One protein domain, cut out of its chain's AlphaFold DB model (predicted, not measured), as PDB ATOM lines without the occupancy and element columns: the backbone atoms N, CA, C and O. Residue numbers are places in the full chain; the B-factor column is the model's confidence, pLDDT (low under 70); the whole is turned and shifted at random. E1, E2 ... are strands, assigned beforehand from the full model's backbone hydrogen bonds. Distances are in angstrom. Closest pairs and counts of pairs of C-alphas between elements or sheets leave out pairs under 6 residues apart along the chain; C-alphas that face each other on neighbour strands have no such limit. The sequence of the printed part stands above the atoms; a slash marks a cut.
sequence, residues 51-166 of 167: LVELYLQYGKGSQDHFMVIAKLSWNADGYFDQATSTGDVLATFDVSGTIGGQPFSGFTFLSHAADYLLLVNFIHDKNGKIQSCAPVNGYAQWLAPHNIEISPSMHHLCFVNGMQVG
ATOM      1  N   LEU A  51     -24.677   1.962  46.255       93.06
ATOM      2  CA  LEU A  51     -24.405   3.393  46.242       93.06
ATOM      3  C   LEU A  51     -23.698   3.751  47.546       93.06
ATOM      4  O   LEU A  51     -24.292   3.656  48.618       93.06
ATOM      5  N   VAL A  52     -22.440   4.148  47.439       93.62
ATOM      6  CA  VAL A  52     -21.602   4.557  48.557       93.62
ATOM      7  C   VAL A  52     -21.481   6.073  48.583       93.62
ATOM      8  O   VAL A  52     -21.176   6.687  47.562       93.62
ATOM      9  N   GLU A  53     -21.659   6.649  49.766       94.00
ATOM     10  CA  GLU A  53     -21.317   8.032  50.090       94.00
ATOM     11  C   GLU A  53     -20.348   8.023  51.279       94.00
ATOM     12  O   GLU A  53     -20.725   7.675  52.402       94.00
ATOM     13  N   LEU A  54     -19.086   8.369  51.032       93.06
ATOM     14  CA  LEU A  54     -18.027   8.420  52.035       93.06
ATOM     15  C   LEU A  54     -17.667   9.875  52.329       93.06
ATOM     16  O   LEU A  54     -17.189  10.587  51.450       93.06
ATOM     17  N   TYR A  55     -17.860  10.294  53.574       92.12
ATOM     18  CA  TYR A  55     -17.536  11.624  54.074       92.12
ATOM     19  C   TYR A  55     -16.260  11.543  54.904       92.12
ATOM     20  O   TYR A  55     -16.233  10.834  55.908       92.12
ATOM     21  N   LEU A  56     -15.223  12.278  54.517       90.06
ATOM     22  CA  LEU A  56     -13.928  12.313  55.195       90.06
ATOM     23  C   LEU A  56     -13.723  13.675  55.833       90.06
ATOM     24  O   LEU A  56     -13.702  14.688  55.136       90.06
ATOM     25  N   GLN A  57     -13.586  13.700  57.156       88.38
ATOM     26  CA  GLN A  57     -13.437  14.922  57.931       88.38
ATOM     27  C   GLN A  57     -11.967  15.148  58.293       88.38
ATOM     28  O   GLN A  57     -11.351  14.337  58.984       88.38
ATOM     29  N   TYR A  58     -11.420  16.286  57.872       81.44
ATOM     30  CA  TYR A  58     -10.018  16.654  58.088       81.44
ATOM     31  C   TYR A  58      -9.819  17.771  59.118       81.44
ATOM     32  O   TYR A  58      -8.688  18.085  59.491       81.44
ATOM     33  N   GLY A  59     -10.901  18.371  59.606       79.31
ATOM     34  CA  GLY A  59     -10.854  19.448  60.587       79.31
ATOM     35  C   GLY A  59     -12.126  19.544  61.420       79.31
ATOM     36  O   GLY A  59     -12.959  18.639  61.442       79.31
ATOM     37  N   LYS A  60     -12.256  20.634  62.176       76.50
ATOM     38  CA  LYS A  60     -13.365  20.841  63.128       76.50
ATOM     39  C   LYS A  60     -14.412  21.836  62.625       76.50
ATOM     40  O   LYS A  60     -15.454  21.980  63.261       76.50
ATOM     41  N   GLY A  61     -14.140  22.530  61.524       75.00
ATOM     42  CA  GLY A  61     -15.094  23.386  60.835       75.00
ATOM     43  C   GLY A  61     -16.162  22.573  60.108       75.00
ATOM     44  O   GLY A  61     -15.942  21.435  59.699       75.00
ATOM     45  N   SER A  62     -17.334  23.172  59.900       71.31
ATOM     46  CA  SER A  62     -18.448  22.529  59.187       71.31
ATOM     47  C   SER A  62     -18.159  22.257  57.706       71.31
ATOM     48  O   SER A  62     -18.884  21.497  57.077       71.31
ATOM     49  N   GLN A  63     -17.124  22.890  57.148       71.12
ATOM     50  CA  GLN A  63     -16.667  22.716  55.766       71.12
ATOM     51  C   GLN A  63     -15.367  21.904  55.683       71.12
ATOM     52  O   GLN A  63     -14.852  21.695  54.591       71.12
ATOM     53  N   ASP A  64     -14.852  21.415  56.817       78.94
ATOM     54  CA  ASP A  64     -13.578  20.696  56.864       78.94
ATOM     55  C   ASP A  64     -13.776  19.204  56.553       78.94
ATOM     56  O   ASP A  64     -13.353  18.320  57.306       78.94
ATOM     57  N   HIS A  65     -14.500  18.925  55.474       83.00
ATOM     58  CA  HIS A  65     -14.741  17.581  54.980       83.00
ATOM     59  C   HIS A  65     -14.769  17.557  53.452       83.00
ATOM     60  O   HIS A  65     -15.011  18.573  52.803       83.00
ATOM     61  N   PHE A  66     -14.546  16.384  52.873       84.44
ATOM     62  CA  PHE A  66     -14.856  16.117  51.472       84.44
ATOM     63  C   PHE A  66     -15.650  14.819  51.360       84.44
ATOM     64  O   PHE A  66     -15.701  14.018  52.296       84.44
ATOM     65  N   MET A  67     -16.306  14.639  50.219       88.00
ATOM     66  CA  MET A  67     -17.222  13.533  49.987       88.00
ATOM     67  C   MET A  67     -16.854  12.795  48.704       88.00
ATOM     68  O   MET A  67     -16.597  13.417  47.675       88.00
ATOM     69  N   VAL A  68     -16.891  11.470  48.765       89.56
ATOM     70  CA  VAL A  68     -16.776  10.579  47.611       89.56
ATOM     71  C   VAL A  68     -18.099   9.850  47.435       89.56
ATOM     72  O   VAL A  68     -18.581   9.209  48.365       89.56
ATOM     73  N   ILE A  69     -18.678   9.944  46.236       91.62
ATOM     74  CA  ILE A  69     -19.889   9.211  45.859       91.62
ATOM     75  C   ILE A  69     -19.535   8.241  44.738       91.62
ATOM     76  O   ILE A  69     -18.984   8.657  43.719       91.62
ATOM     77  N   ALA A  70     -19.872   6.966  44.907       92.06
ATOM     78  CA  ALA A  70     -19.620   5.939  43.902       92.06
ATOM     79  C   ALA A  70     -20.696   4.855  43.931       92.06
ATOM     80  O   ALA A  70     -21.130   4.431  44.998       92.06
ATOM     81  N   LYS A  71     -21.111   4.366  42.760       93.19
ATOM     82  CA  LYS A  71     -21.888   3.127  42.651       93.19
ATOM     83  C   LYS A  71     -20.927   1.982  42.393       93.19
ATOM     84  O   LYS A  71     -20.231   2.019  41.384       93.19
ATOM     85  N   LEU A  72     -20.894   1.004  43.286       93.94
ATOM     86  CA  LEU A  72     -20.077  -0.196  43.170       93.94
ATOM     87  C   LEU A  72     -20.916  -1.347  42.618       93.94
ATOM     88  O   LEU A  72     -22.037  -1.555  43.089       93.94
ATOM     89  N   SER A  73     -20.361  -2.105  41.675       92.56
ATOM     90  CA  SER A  73     -21.032  -3.261  41.072       92.56
ATOM     91  C   SER A  73     -20.479  -4.566  41.623       92.56
ATOM     92  O   SER A  73     -19.262  -4.745  41.709       92.56
ATOM     93  N   TRP A  74     -21.375  -5.477  41.996       92.25
ATOM     94  CA  TRP A  74     -21.015  -6.790  42.532       92.25
ATOM     95  C   TRP A  74     -20.829  -7.814  41.411       92.25
ATOM     96  O   TRP A  74     -21.713  -7.970  40.569       92.25
ATOM     97  N   ASN A  75     -19.729  -8.566  41.422       90.56
ATOM     98  CA  ASN A  75     -19.459  -9.588  40.412       90.56
ATOM     99  C   ASN A  75     -19.854 -11.011  40.857       90.56
ATOM    100  O   ASN A  75     -20.166 -11.286  42.020       90.56
ATOM    101  N   ALA A  76     -19.837 -11.947  39.906       89.25
ATOM    102  CA  ALA A  76     -20.178 -13.349  40.154       89.25
ATOM    103  C   ALA A  76     -19.178 -14.071  41.080       89.25
ATOM    104  O   ALA A  76     -19.553 -15.040  41.740       89.25
ATOM    105  N   ASP A  77     -17.942 -13.570  41.169       89.25
ATOM    106  CA  ASP A  77     -16.875 -14.133  42.001       89.25
ATOM    107  C   ASP A  77     -17.012 -13.754  43.487       89.25
ATOM    108  O   ASP A  77     -16.332 -14.319  44.346       89.25
ATOM    109  N   GLY A  78     -17.917 -12.829  43.816       90.62
ATOM    110  CA  GLY A  78     -18.250 -12.482  45.193       90.62
ATOM    111  C   GLY A  78     -17.475 -11.292  45.761       90.62
ATOM    112  O   GLY A  78     -17.202 -11.271  46.964       90.62
ATOM    113  N   TYR A  79     -17.122 -10.320  44.922       94.38
ATOM    114  CA  TYR A  79     -16.541  -9.039  45.333       94.38
ATOM    115  C   TYR A  79     -17.010  -7.892  44.423       94.38
ATOM    116  O   TYR A  79     -17.681  -8.114  43.414       94.38
ATOM    117  N   PHE A  80     -16.691  -6.654  44.796       95.38
ATOM    118  CA  PHE A  80     -16.931  -5.478  43.962       95.38
ATOM    119  C   PHE A  80     -15.694  -5.191  43.112       95.38
ATOM    120  O   PHE A  80     -14.604  -5.039  43.658       95.38
ATOM    121  N   ASP A  81     -15.849  -5.079  41.794       95.12
ATOM    122  CA  ASP A  81     -14.728  -4.866  40.860       95.12
ATOM    123  C   ASP A  81     -14.925  -3.686  39.901       95.12
ATOM    124  O   ASP A  81     -14.047  -3.368  39.098       95.12
ATOM    125  N   GLN A  82     -16.067  -3.007  39.997       93.19
ATOM    126  CA  GLN A  82     -16.371  -1.818  39.216       93.19
ATOM    127  C   GLN A  82     -16.964  -0.739  40.102       93.19
ATOM    128  O   GLN A  82     -17.707  -1.018  41.042       93.19
ATOM    129  N   ALA A  83     -16.647   0.502  39.755       92.69
ATOM    130  CA  ALA A  83     -17.189   1.690  40.374       92.69
ATOM    131  C   ALA A  83     -17.548   2.700  39.279       92.69
ATOM    132  O   ALA A  83     -16.817   2.844  38.296       92.69
ATOM    133  N   THR A  84     -18.664   3.410  39.421       86.31
ATOM    134  CA  THR A  84     -18.986   4.502  38.500       86.31
ATOM    135  C   THR A  84     -18.040   5.673  38.711       86.31
ATOM    136  O   THR A  84     -17.986   6.232  39.805       86.31
ATOM    137  N   SER A  85     -17.394   6.104  37.633       84.25
ATOM    138  CA  SER A  85     -16.785   7.428  37.547       84.25
ATOM    139  C   SER A  85     -17.877   8.464  37.267       84.25
ATOM    140  O   SER A  85     -18.670   8.297  36.337       84.25
ATOM    141  N   THR A  86     -17.952   9.520  38.076       78.88
ATOM    142  CA  THR A  86     -18.993  10.558  37.975       78.88
ATOM    143  C   THR A  86     -18.397  11.945  38.135       78.88
ATOM    144  O   THR A  86     -17.632  12.190  39.067       78.88
ATOM    145  N   GLY A  87     -18.782  12.864  37.243       82.88
ATOM    146  CA  GLY A  87     -18.182  14.196  37.186       82.88
ATOM    147  C   GLY A  87     -16.677  14.090  36.939       82.88
ATOM    148  O   GLY A  87     -16.258  13.426  35.994       82.88
ATOM    149  N   ASP A  88     -15.892  14.686  37.833       84.62
ATOM    150  CA  ASP A  88     -14.426  14.691  37.780       84.62
ATOM    151  C   ASP A  88     -13.778  13.587  38.630       84.62
ATOM    152  O   ASP A  88     -12.561  13.601  38.827       84.62
ATOM    153  N   VAL A  89     -14.572  12.662  39.181       89.62
ATOM    154  CA  VAL A  89     -14.074  11.555  40.007       89.62
ATOM    155  C   VAL A  89     -13.873  10.314  39.144       89.62
ATOM    156  O   VAL A  89     -14.835   9.754  38.612       89.62
ATOM    157  N   LEU A  90     -12.625   9.861  39.050       92.38
ATOM    158  CA  LEU A  90     -12.241   8.565  38.503       92.38
ATOM    159  C   LEU A  90     -12.160   7.539  39.636       92.38
ATOM    160  O   LEU A  90     -11.531   7.804  40.660       92.38
ATOM    161  N   ALA A  91     -12.758   6.368  39.432       95.00
ATOM    162  CA  ALA A  91     -12.664   5.244  40.353       95.00
ATOM    163  C   ALA A  91     -12.009   4.038  39.665       95.00
ATOM    164  O   ALA A  91     -12.425   3.631  38.580       95.00
ATOM    165  N   THR A  92     -11.002   3.457  40.311       95.81
ATOM    166  CA  THR A  92     -10.235   2.312  39.806       95.81
ATOM    167  C   THR A  92     -10.267   1.195  40.836       95.81
ATOM    168  O   THR A  92      -9.996   1.436  42.007       95.81
ATOM    169  N   PHE A  93     -10.606  -0.022  40.410       96.94
ATOM    170  CA  PHE A  93     -10.464  -1.212  41.246       96.94
ATOM    171  C   PHE A  93      -8.988  -1.594  41.366       96.94
ATOM    172  O   PHE A  93      -8.300  -1.716  40.351       96.94
ATOM    173  N   ASP A  94      -8.530  -1.826  42.593       96.94
ATOM    174  CA  ASP A  94      -7.141  -2.181  42.872       96.94
ATOM    175  C   ASP A  94      -6.995  -3.670  43.193       96.94
ATOM    176  O   ASP A  94      -6.187  -4.376  42.586       96.94
ATOM    177  N   VAL A  95      -7.750  -4.154  44.184       97.12
ATOM    178  CA  VAL A  95      -7.560  -5.498  44.744       97.12
ATOM    179  C   VAL A  95      -8.795  -5.977  45.501       97.12
ATOM    180  O   VAL A  95      -9.518  -5.189  46.098       97.12
ATOM    181  N   SER A  96      -9.001  -7.290  45.556       97.44
ATOM    182  CA  SER A  96      -9.931  -7.940  46.485       97.44
ATOM    183  C   SER A  96      -9.179  -8.907  47.396       97.44
ATOM    184  O   SER A  96      -8.196  -9.526  46.978       97.44
ATOM    185  N   GLY A  97      -9.643  -9.099  48.628       96.38
ATOM    186  CA  GLY A  97      -8.988 -10.014  49.562       96.38
ATOM    187  C   GLY A  97      -9.749 -10.194  50.865       96.38
ATOM    188  O   GLY A  97     -10.960 -10.012  50.917       96.38
ATOM    189  N   THR A  98      -9.030 -10.553  51.929       96.06
ATOM    190  CA  THR A  98      -9.590 -10.692  53.280       96.06
ATOM    191  C   THR A  98      -8.751  -9.946  54.309       96.06
ATOM    192  O   THR A  98      -7.532 -10.120  54.339       96.06
ATOM    193  N   ILE A  99      -9.392  -9.193  55.202       90.88
ATOM    194  CA  ILE A  99      -8.769  -8.509  56.342       90.88
ATOM    195  C   ILE A  99      -9.550  -8.842  57.615       90.88
ATOM    196  O   ILE A  99     -10.775  -8.800  57.629       90.88
ATOM    197  N   GLY A 100      -8.862  -9.288  58.672       90.56
ATOM    198  CA  GLY A 100      -9.539  -9.741  59.898       90.56
ATOM    199  C   GLY A 100     -10.540 -10.892  59.682       90.56
ATOM    200  O   GLY A 100     -11.472 -11.048  60.461       90.56
ATOM    201  N   GLY A 101     -10.380 -11.675  58.605       93.81
ATOM    202  CA  GLY A 101     -11.318 -12.733  58.210       93.81
ATOM    203  C   GLY A 101     -12.565 -12.254  57.454       93.81
ATOM    204  O   GLY A 101     -13.390 -13.083  57.080       93.81
ATOM    205  N   GLN A 102     -12.704 -10.952  57.197       95.12
ATOM    206  CA  GLN A 102     -13.797 -10.379  56.411       95.12
ATOM    207  C   GLN A 102     -13.324 -10.067  54.986       95.12
ATOM    208  O   GLN A 102     -12.207  -9.568  54.823       95.12
ATOM    209  N   PRO A 103     -14.121 -10.371  53.946       97.00
ATOM    210  CA  PRO A 103     -13.750 -10.036  52.582       97.00
ATOM    211  C   PRO A 103     -13.840  -8.524  52.340       97.00
ATOM    212  O   PRO A 103     -14.655  -7.826  52.951       97.00
ATOM    213  N   PHE A 104     -12.987  -8.021  51.450       97.44
ATOM    214  CA  PHE A 104     -12.977  -6.618  51.059       97.44
ATOM    215  C   PHE A 104     -12.708  -6.429  49.568       97.44
ATOM    216  O   PHE A 104     -12.076  -7.272  48.924       97.44
ATOM    217  N   SER A 105     -13.134  -5.271  49.067       98.00
ATOM    218  CA  SER A 105     -12.819  -4.755  47.734       98.00
ATOM    219  C   SER A 105     -12.173  -3.372  47.856       98.00
ATOM    220  O   SER A 105     -12.748  -2.479  48.477       98.00
ATOM    221  N   GLY A 106     -10.968  -3.211  47.318       97.69
ATOM    222  CA  GLY A 106     -10.150  -2.001  47.386       97.69
ATOM    223  C   GLY A 106     -10.238  -1.175  46.107       97.69
ATOM    224  O   GLY A 106     -10.130  -1.724  45.007       97.69
ATOM    225  N   PHE A 107     -10.425   0.133  46.260       97.50
ATOM    226  CA  PHE A 107     -10.543   1.084  45.157       97.50
ATOM    227  C   PHE A 107      -9.729   2.352  45.404       97.50
ATOM    228  O   PHE A 107      -9.707   2.875  46.521       97.50
ATOM    229  N   THR A 108      -9.182   2.900  44.323       96.44
ATOM    230  CA  THR A 108      -8.577   4.229  44.271       96.44
ATOM    231  C   THR A 108      -9.558   5.208  43.633       96.44
ATOM    232  O   THR A 108     -10.005   5.012  42.504       96.44
ATOM    233  N   PHE A 109      -9.850   6.297  44.340       94.69
ATOM    234  CA  PHE A 109     -10.629   7.434  43.869       94.69
ATOM    235  C   PHE A 109      -9.713   8.632  43.641       94.69
ATOM    236  O   PHE A 109      -8.954   9.016  44.530       94.69
ATOM    237  N   LEU A 110      -9.812   9.242  42.468       92.75
ATOM    238  CA  LEU A 110      -9.034  10.409  42.070       92.75
ATOM    239  C   LEU A 110      -9.985  11.500  41.585       92.75
ATOM    240  O   LEU A 110     -10.800  11.241  40.702       92.75
ATOM    241  N   SER A 111      -9.856  12.716  42.111       90.31
ATOM    242  CA  SER A 111     -10.506  13.897  41.543       90.31
ATOM    243  C   SER A 111      -9.479  14.961  41.209       90.31
ATOM    244  O   SER A 111      -8.780  15.448  42.093       90.31
ATOM    245  N   HIS A 112      -9.427  15.353  39.937       83.25
ATOM    246  CA  HIS A 112      -8.590  16.468  39.490       83.25
ATOM    247  C   HIS A 112      -9.202  17.836  39.800       83.25
ATOM    248  O   HIS A 112      -8.482  18.818  39.877       83.25
ATOM    249  N   ALA A 113     -10.525  17.924  39.954       83.81
ATOM    250  CA  ALA A 113     -11.183  19.190  40.274       83.81
ATOM    251  C   ALA A 113     -11.103  19.521  41.772       83.81
ATOM    252  O   ALA A 113     -11.000  20.687  42.142       83.81
ATOM    253  N   ALA A 114     -11.155  18.494  42.625       80.25
ATOM    254  CA  ALA A 114     -11.026  18.626  44.076       80.25
ATOM    255  C   ALA A 114      -9.615  18.271  44.594       80.25
ATOM    256  O   ALA A 114      -9.432  18.164  45.805       80.25
ATOM    257  N   ASP A 115      -8.657  18.056  43.683       86.12
ATOM    258  CA  ASP A 115      -7.253  17.701  43.930       86.12
ATOM    259  C   ASP A 115      -7.045  16.654  45.043       86.12
ATOM    260  O   ASP A 115      -6.265  16.856  45.978       86.12
ATOM    261  N   TYR A 116      -7.727  15.509  44.962       87.62
ATOM    262  CA  TYR A 116      -7.526  14.413  45.916       87.62
ATOM    263  C   TYR A 116      -7.264  13.068  45.249       87.62
ATOM    264  O   TYR A 116      -7.785  12.770  44.175       87.62
ATOM    265  N   LEU A 117      -6.514  12.227  45.957       92.12
ATOM    266  CA  LEU A 117      -6.347  10.800  45.711       92.12
ATOM    267  C   LEU A 117      -6.638  10.049  47.011       92.12
ATOM    268  O   LEU A 117      -6.086  10.379  48.058       92.12
ATOM    269  N   LEU A 118      -7.480   9.025  46.944       93.44
ATOM    270  CA  LEU A 118      -7.948   8.276  48.103       93.44
ATOM    271  C   LEU A 118      -8.037   6.786  47.787       93.44
ATOM    272  O   LEU A 118      -8.744   6.407  46.860       93.44
ATOM    273  N   LEU A 119      -7.413   5.944  48.606       95.75
ATOM    274  CA  LEU A 119      -7.637   4.502  48.598       95.75
ATOM    275  C   LEU A 119      -8.614   4.119  49.709       95.75
ATOM    276  O   LEU A 119      -8.439   4.511  50.866       95.75
ATOM    277  N   VAL A 120      -9.615   3.313  49.369       96.25
ATOM    278  CA  VAL A 120     -10.643   2.829  50.300       96.25
ATOM    279  C   VAL A 120     -10.814   1.329  50.143       96.25
ATOM    280  O   VAL A 120     -10.931   0.826  49.029       96.25
ATOM    281  N   ASN A 121     -10.909   0.628  51.268       96.75
ATOM    282  CA  ASN A 121     -11.368  -0.752  51.317       96.75
ATOM    283  C   ASN A 121     -12.837  -0.795  51.739       96.75
ATOM    284  O   ASN A 121     -13.188  -0.369  52.837       96.75
ATOM    285  N   PHE A 122     -13.693  -1.379  50.910       96.44
ATOM    286  CA  PHE A 122     -15.072  -1.689  51.271       96.44
ATOM    287  C   PHE A 122     -15.128  -3.092  51.862       96.44
ATOM    288  O   PHE A 122     -14.941  -4.074  51.143       96.44
ATOM    289  N   ILE A 123     -15.366  -3.192  53.169       96.81
ATOM    290  CA  ILE A 123     -15.510  -4.472  53.870       96.81
ATOM    291  C   ILE A 123     -16.940  -4.953  53.682       96.81
ATOM    292  O   ILE A 123     -17.882  -4.221  53.984       96.81
ATOM    293  N   HIS A 124     -17.126  -6.175  53.199       95.50
ATOM    294  CA  HIS A 124     -18.450  -6.705  52.883       95.50
ATOM    295  C   HIS A 124     -18.643  -8.130  53.397       95.50
ATOM    296  O   HIS A 124     -17.720  -8.772  53.888       95.50
ATOM    297  N   ASP A 125     -19.872  -8.632  53.324       93.12
ATOM    298  CA  ASP A 125     -20.165 -10.044  53.554       93.12
ATOM    299  C   ASP A 125     -20.264 -10.832  52.235       93.12
ATOM    300  O   ASP A 125     -20.104 -10.301  51.135       93.12
ATOM    301  N   LYS A 126     -20.549 -12.134  52.351       89.88
ATOM    302  CA  LYS A 126     -20.737 -13.043  51.208       89.88
ATOM    303  C   LYS A 126     -21.941 -12.701  50.316       89.88
ATOM    304  O   LYS A 126     -22.086 -13.267  49.235       89.88
ATOM    305  N   ASN A 127     -22.843 -11.840  50.783       88.88
ATOM    306  CA  ASN A 127     -24.040 -11.434  50.058       88.88
ATOM    307  C   ASN A 127     -23.854 -10.089  49.347       88.88
ATOM    308  O   ASN A 127     -24.797  -9.646  48.699       88.88
ATOM    309  N   GLY A 128     -22.684  -9.456  49.459       89.31
ATOM    310  CA  GLY A 128     -22.436  -8.120  48.921       89.31
ATOM    311  C   GLY A 128     -22.961  -6.995  49.800       89.31
ATOM    312  O   GLY A 128     -23.043  -5.854  49.362       89.31
ATOM    313  N   LYS A 129     -23.299  -7.266  51.066       92.75
ATOM    314  CA  LYS A 129     -23.613  -6.189  52.004       92.75
ATOM    315  C   LYS A 129     -22.314  -5.578  52.516       92.75
ATOM    316  O   LYS A 129     -21.595  -6.227  53.273       92.75
ATOM    317  N   ILE A 130     -22.049  -4.326  52.151       95.31
ATOM    318  CA  ILE A 130     -20.945  -3.542  52.719       95.31
ATOM    319  C   ILE A 130     -21.271  -3.216  54.184       95.31
ATOM    320  O   ILE A 130     -22.372  -2.771  54.512       95.31
ATOM    321  N   GLN A 131     -20.321  -3.496  55.070       94.50
ATOM    322  CA  GLN A 131     -20.422  -3.344  56.522       94.50
ATOM    323  C   GLN A 131     -19.582  -2.181  57.052       94.50
ATOM    324  O   GLN A 131     -19.886  -1.666  58.126       94.50
ATOM    325  N   SER A 132     -18.535  -1.794  56.323       94.62
ATOM    326  CA  SER A 132     -17.645  -0.682  56.656       94.62
ATOM    327  C   SER A 132     -16.902  -0.209  55.403       94.62
ATOM    328  O   SER A 132     -16.724  -0.977  54.449       94.62
ATOM    329  N   CYS A 133     -16.489   1.055  55.403       94.62
ATOM    330  CA  CYS A 133     -15.673   1.663  54.358       94.62
ATOM    331  C   CYS A 133     -14.422   2.229  55.017       94.62
ATOM    332  O   CYS A 133     -14.497   3.283  55.627       94.62
ATOM    333  N   ALA A 134     -13.291   1.545  54.889       93.12
ATOM    334  CA  ALA A 134     -12.062   1.890  55.585       93.12
ATOM    335  C   ALA A 134     -11.111   2.668  54.658       93.12
ATOM    336  O   ALA A 134     -10.559   2.071  53.724       93.12
ATOM    337  N   PRO A 135     -10.874   3.974  54.889       91.50
ATOM    338  CA  PRO A 135      -9.808   4.705  54.219       91.50
ATOM    339  C   PRO A 135      -8.464   4.048  54.536       91.50
ATOM    340  O   PRO A 135      -8.161   3.753  55.690       91.50
ATOM    341  N   VAL A 136      -7.651   3.802  53.515       90.81
ATOM    342  CA  VAL A 136      -6.342   3.157  53.679       90.81
ATOM    343  C   VAL A 136      -5.251   4.210  53.739       90.81
ATOM    344  O   VAL A 136      -4.439   4.230  54.659       90.81
ATOM    345  N   ASN A 137      -5.231   5.088  52.746       90.62
ATOM    346  CA  ASN A 137      -4.344   6.231  52.656       90.62
ATOM    347  C   ASN A 137      -4.815   7.158  51.529       90.62
ATOM    348  O   ASN A 137      -5.658   6.802  50.704       90.62
ATOM    349  N   GLY A 138      -4.248   8.353  51.481       88.44
ATOM    350  CA  GLY A 138      -4.503   9.296  50.410       88.44
ATOM    351  C   GLY A 138      -3.964  10.677  50.729       88.44
ATOM    352  O   GLY A 138      -3.322  10.901  51.758       88.44
ATOM    353  N   TYR A 139      -4.254  11.616  49.847       87.44
ATOM    354  CA  TYR A 139      -4.041  13.031  50.083       87.44
ATOM    355  C   TYR A 139      -5.160  13.838  49.433       87.44
ATOM    356  O   TYR A 139      -5.671  13.463  48.381       87.44
ATOM    357  N   ALA A 140      -5.515  14.958  50.046       85.25
ATOM    358  CA  ALA A 140      -6.335  15.992  49.434       85.25
ATOM    359  C   ALA A 140      -5.570  17.315  49.485       85.25
ATOM    360  O   ALA A 140      -5.004  17.669  50.520       85.25
ATOM    361  N   GLN A 141      -5.530  18.042  48.377       78.12
ATOM    362  CA  GLN A 141      -4.961  19.377  48.310       78.12
ATOM    363  C   GLN A 141      -6.110  20.379  48.310       78.12
ATOM    364  O   GLN A 141      -6.903  20.453  47.379       78.12
ATOM    365  N   TRP A 142      -6.204  21.169  49.374       66.56
ATOM    366  CA  TRP A 142      -7.253  22.173  49.505       66.56
ATOM    367  C   TRP A 142      -6.614  23.539  49.678       66.56
ATOM    368  O   TRP A 142      -6.174  23.880  50.772       66.56
ATOM    369  N   LEU A 143      -6.571  24.305  48.579       59.66
ATOM    370  CA  LEU A 143      -5.934  25.622  48.475       59.66
ATOM    371  C   LEU A 143      -4.434  25.562  48.827       59.66
ATOM    372  O   LEU A 143      -4.027  25.405  49.978       59.66
ATOM    373  N   ALA A 144      -3.580  25.703  47.809       55.44
ATOM    374  CA  ALA A 144      -2.134  25.739  48.010       55.44
ATOM    375  C   ALA A 144      -1.766  26.732  49.138       55.44
ATOM    376  O   ALA A 144      -2.248  27.869  49.115       55.44
ATOM    377  N   PRO A 145      -0.931  26.338  50.118       60.56
ATOM    378  CA  PRO A 145      -0.000  25.205  50.087       60.56
ATOM    379  C   PRO A 145      -0.407  23.977  50.937       60.56
ATOM    380  O   PRO A 145       0.467  23.187  51.294       60.56
ATOM    381  N   HIS A 146      -1.673  23.809  51.326       68.50
ATOM    382  CA  HIS A 146      -2.037  22.778  52.306       68.50
ATOM    383  C   HIS A 146      -2.373  21.423  51.660       68.50
ATOM    384  O   HIS A 146      -3.379  21.283  50.968       68.50
ATOM    385  N   ASN A 147      -1.538  20.418  51.949       81.06
ATOM    386  CA  ASN A 147      -1.832  19.009  51.692       81.06
ATOM    387  C   ASN A 147      -2.354  18.364  52.975       81.06
ATOM    388  O   ASN A 147      -1.729  18.466  54.033       81.06
ATOM    389  N   ILE A 148      -3.485  17.690  52.865       86.50
ATOM    390  CA  ILE A 148      -4.146  16.976  53.946       86.50
ATOM    391  C   ILE A 148      -3.904  15.495  53.709       86.50
ATOM    392  O   ILE A 148      -4.394  14.930  52.732       86.50
ATOM    393  N   GLU A 149      -3.131  14.870  54.590       89.50
ATOM    394  CA  GLU A 149      -2.946  13.423  54.565       89.50
ATOM    395  C   GLU A 149      -4.245  12.731  54.984       89.50
ATOM    396  O   GLU A 149      -4.843  13.069  56.010       89.50
ATOM    397  N   ILE A 150      -4.667  11.748  54.195       89.19
ATOM    398  CA  ILE A 150      -5.774  10.863  54.539       89.19
ATOM    399  C   ILE A 150      -5.162   9.572  55.060       89.19
ATOM    400  O   ILE A 150      -4.336   8.954  54.390       89.19
ATOM    401  N   SER A 151      -5.570   9.168  56.255       89.31
ATOM    402  CA  SER A 151      -5.072   7.972  56.925       89.31
ATOM    403  C   SER A 151      -6.236   7.150  57.486       89.31
ATOM    404  O   SER A 151      -7.348   7.673  57.616       89.31
ATOM    405  N   PRO A 152      -6.005   5.888  57.886       88.62
ATOM    406  CA  PRO A 152      -7.059   5.040  58.445       88.62
ATOM    407  C   PRO A 152      -7.669   5.564  59.746       88.62
ATOM    408  O   PRO A 152      -8.755   5.144  60.131       88.62
ATOM    409  N   SER A 153      -6.978   6.463  60.453       88.44
ATOM    410  CA  SER A 153      -7.481   7.080  61.681       88.44
ATOM    411  C   SER A 153      -8.278   8.363  61.437       88.44
ATOM    412  O   SER A 153      -8.776   8.955  62.399       88.44
ATOM    413  N   MET A 154      -8.399   8.814  60.183       88.56
ATOM    414  CA  MET A 154      -9.208   9.978  59.838       88.56
ATOM    415  C   MET A 154     -10.676   9.704  60.164       88.56
ATOM    416  O   MET A 154     -11.230   8.657  59.819       88.56
ATOM    417  N   HIS A 155     -11.316  10.664  60.831       90.69
ATOM    418  CA  HIS A 155     -12.736  10.564  61.127       90.69
ATOM    419  C   HIS A 155     -13.533  10.577  59.823       90.69
ATOM    420  O   HIS A 155     -13.341  11.451  58.974       90.69
ATOM    421  N   HIS A 156     -14.430   9.611  59.668       92.12
ATOM    422  CA  HIS A 156     -15.226   9.482  58.465       92.12
ATOM    423  C   HIS A 156     -16.586   8.855  58.756       92.12
ATOM    424  O   HIS A 156     -16.788   8.180  59.766       92.12
ATOM    425  N   LEU A 157     -17.530   9.107  57.854       93.69
ATOM    426  CA  LEU A 157     -18.851   8.495  57.845       93.69
ATOM    427  C   LEU A 157     -19.032   7.808  56.502       93.69
ATOM    428  O   LEU A 157     -18.767   8.417  55.468       93.69
ATOM    429  N   CYS A 158     -19.516   6.571  56.510       94.81
ATOM    430  CA  CYS A 158     -19.874   5.881  55.282       94.81
ATOM    431  C   CYS A 158     -21.354   5.527  55.269       94.81
ATOM    432  O   CYS A 158     -21.873   4.952  56.229       94.81
ATOM    433  N   PHE A 159     -22.017   5.839  54.163       95.00
ATOM    434  CA  PHE A 159     -23.391   5.454  53.893       95.00
ATOM    435  C   PHE A 159     -23.423   4.531  52.686       95.00
ATOM    436  O   PHE A 159     -22.819   4.816  51.656       95.00
ATOM    437  N   VAL A 160     -24.149   3.426  52.815       94.31
ATOM    438  CA  VAL A 160     -24.350   2.441  51.755       94.31
ATOM    439  C   VAL A 160     -25.844   2.313  51.521       94.31
ATOM    440  O   VAL A 160     -26.588   1.925  52.424       94.31
ATOM    441  N   ASN A 161     -26.296   2.661  50.317       92.12
ATOM    442  CA  ASN A 161     -27.713   2.710  49.951       92.12
ATOM    443  C   ASN A 161     -28.540   3.535  50.964       92.12
ATOM    444  O   ASN A 161     -29.636   3.139  51.359       92.12
ATOM    445  N   GLY A 162     -27.981   4.660  51.427       89.88
ATOM    446  CA  GLY A 162     -28.603   5.573  52.394       89.88
ATOM    447  C   GLY A 162     -28.546   5.130  53.864       89.88
ATOM    448  O   GLY A 162     -29.026   5.856  54.730       89.88
ATOM    449  N   MET A 163     -27.963   3.969  54.179       91.69
ATOM    450  CA  MET A 163     -27.789   3.499  55.557       91.69
ATOM    451  C   MET A 163     -26.351   3.706  56.019       91.69
ATOM    452  O   MET A 163     -25.423   3.270  55.344       91.69
ATOM    453  N   GLN A 164     -26.163   4.322  57.187       94.75
ATOM    454  CA  GLN A 164     -24.833   4.454  57.774       94.75
ATOM    455  C   GLN A 164     -24.282   3.075  58.162       94.75
ATOM    456  O   GLN A 164     -24.964   2.286  58.822       94.75
ATOM    457  N   VAL A 165     -23.046   2.800  57.757       93.19
ATOM    458  CA  VAL A 165     -22.305   1.577  58.089       93.19
ATOM    459  C   VAL A 165     -21.119   1.903  59.001       93.19
ATOM    460  O   VAL A 165     -20.926   3.057  59.388       93.19
ATOM    461  N   GLY A 166     -20.367   0.882  59.417       85.94
ATOM    462  CA  GLY A 166     -19.216   1.074  60.296       85.94
ATOM    463  C   GLY A 166     -18.142   1.981  59.673       85.94
ATOM    464  O   GLY A 166     -18.033   2.023  58.442       85.94
TER     465      GLY A 166
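What this domain is: This is residues 51 to 166 of the 167 residues of an uncharacterized protein of Mixia osmundae (strain CBS 9802 / IAM 14324 / JCM 22182 / KY 12970) (UniProt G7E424). Two strongly twisted sheets of five strands lie face to face as a sandwich, their strands crossed at 57 degrees. At one side E3 comes near E4 and at the other E10 comes near E7, while E8 pairs with the last part of the bent E7; the length runs from the E2 to E3 loop to the E7 to E8 loop. The printed part has 116 residues with ten named strands, E1 to E10 in order along the chain, and no named helix: the class is all strand. The sheets run E4 E5 E6 E7 E8 and E3 E2 E1 E9 E10, both antiparallel. The whole is compact, with a radius of gyration of the C-alphas of 13.8 A, and elongated, spanning 44 by 25 by 24 A.

How they stand to each other: E4, residues 89 to 99, E5, residues 102 to 111, E6, residues 116 to 124, E7, residues 130 to 141, and E8, residues 147 to 150, form a meander, each strand the antiparallel neighbour of the one before. Backbone atoms within hydrogen-bond range include N 92 and O 108, 2.9 A, for E4 and E5; N 109 and O 118, 2.8 A, for E5 and E6; N 119 and O 137, 2.9 A, for E6 and E7; and N 140 and O 148, 2.9 A, for E7 and E8. E4 bends by 65 degrees at residue 96, and E7 by 66 degrees at residue 137. In the other sheet, E1, residues 51 to 57, E2, residues 65 to 74, and E3, residues 80 to 83, form a second meander, and E9, residues 155 to 160, is the antiparallel neighbour of both E1 and E10, residues 163 to 165. Here the backbone atoms within hydrogen-bond range include N 54 and O 68, 2.8 A, for E1 and E2; N 73 and O 82, 2.9 A, for E2 and E3; N 55 and O 157, 2.8 A, for E1 and E9; and N 165 and O 158, 2.9 A, for E9 and E10. Pairing is staggered: E2 pairs with E1 over residues 65 to 71 and with E3 over 72 to 74. Between the sheets, the closest C-alphas of E3 and E4, Asp 81 and Phe 93, are 5.6 A apart, and those of E7 and E10, Ser 132 and Val 165, 5.4 A. E8 and E9 are apart.

Where its parts are: E1 begins at C-alpha 51, (-24.405, 3.393, 46.242). E5 is 28.7 A long, E7 28.3 A, E2 28.1 A and E4 26.4 A. E10 ends at C-alpha 165, (-22.305, 1.577, 58.089).

The domain as a whole: The C-alphas farthest apart, those of Ala 76 and Pro 145, are 44.6 A apart. The printed part has no cut and no long link. The mean pLDDT of the printed part is 89.3, and residues 142 to 146 are under 70.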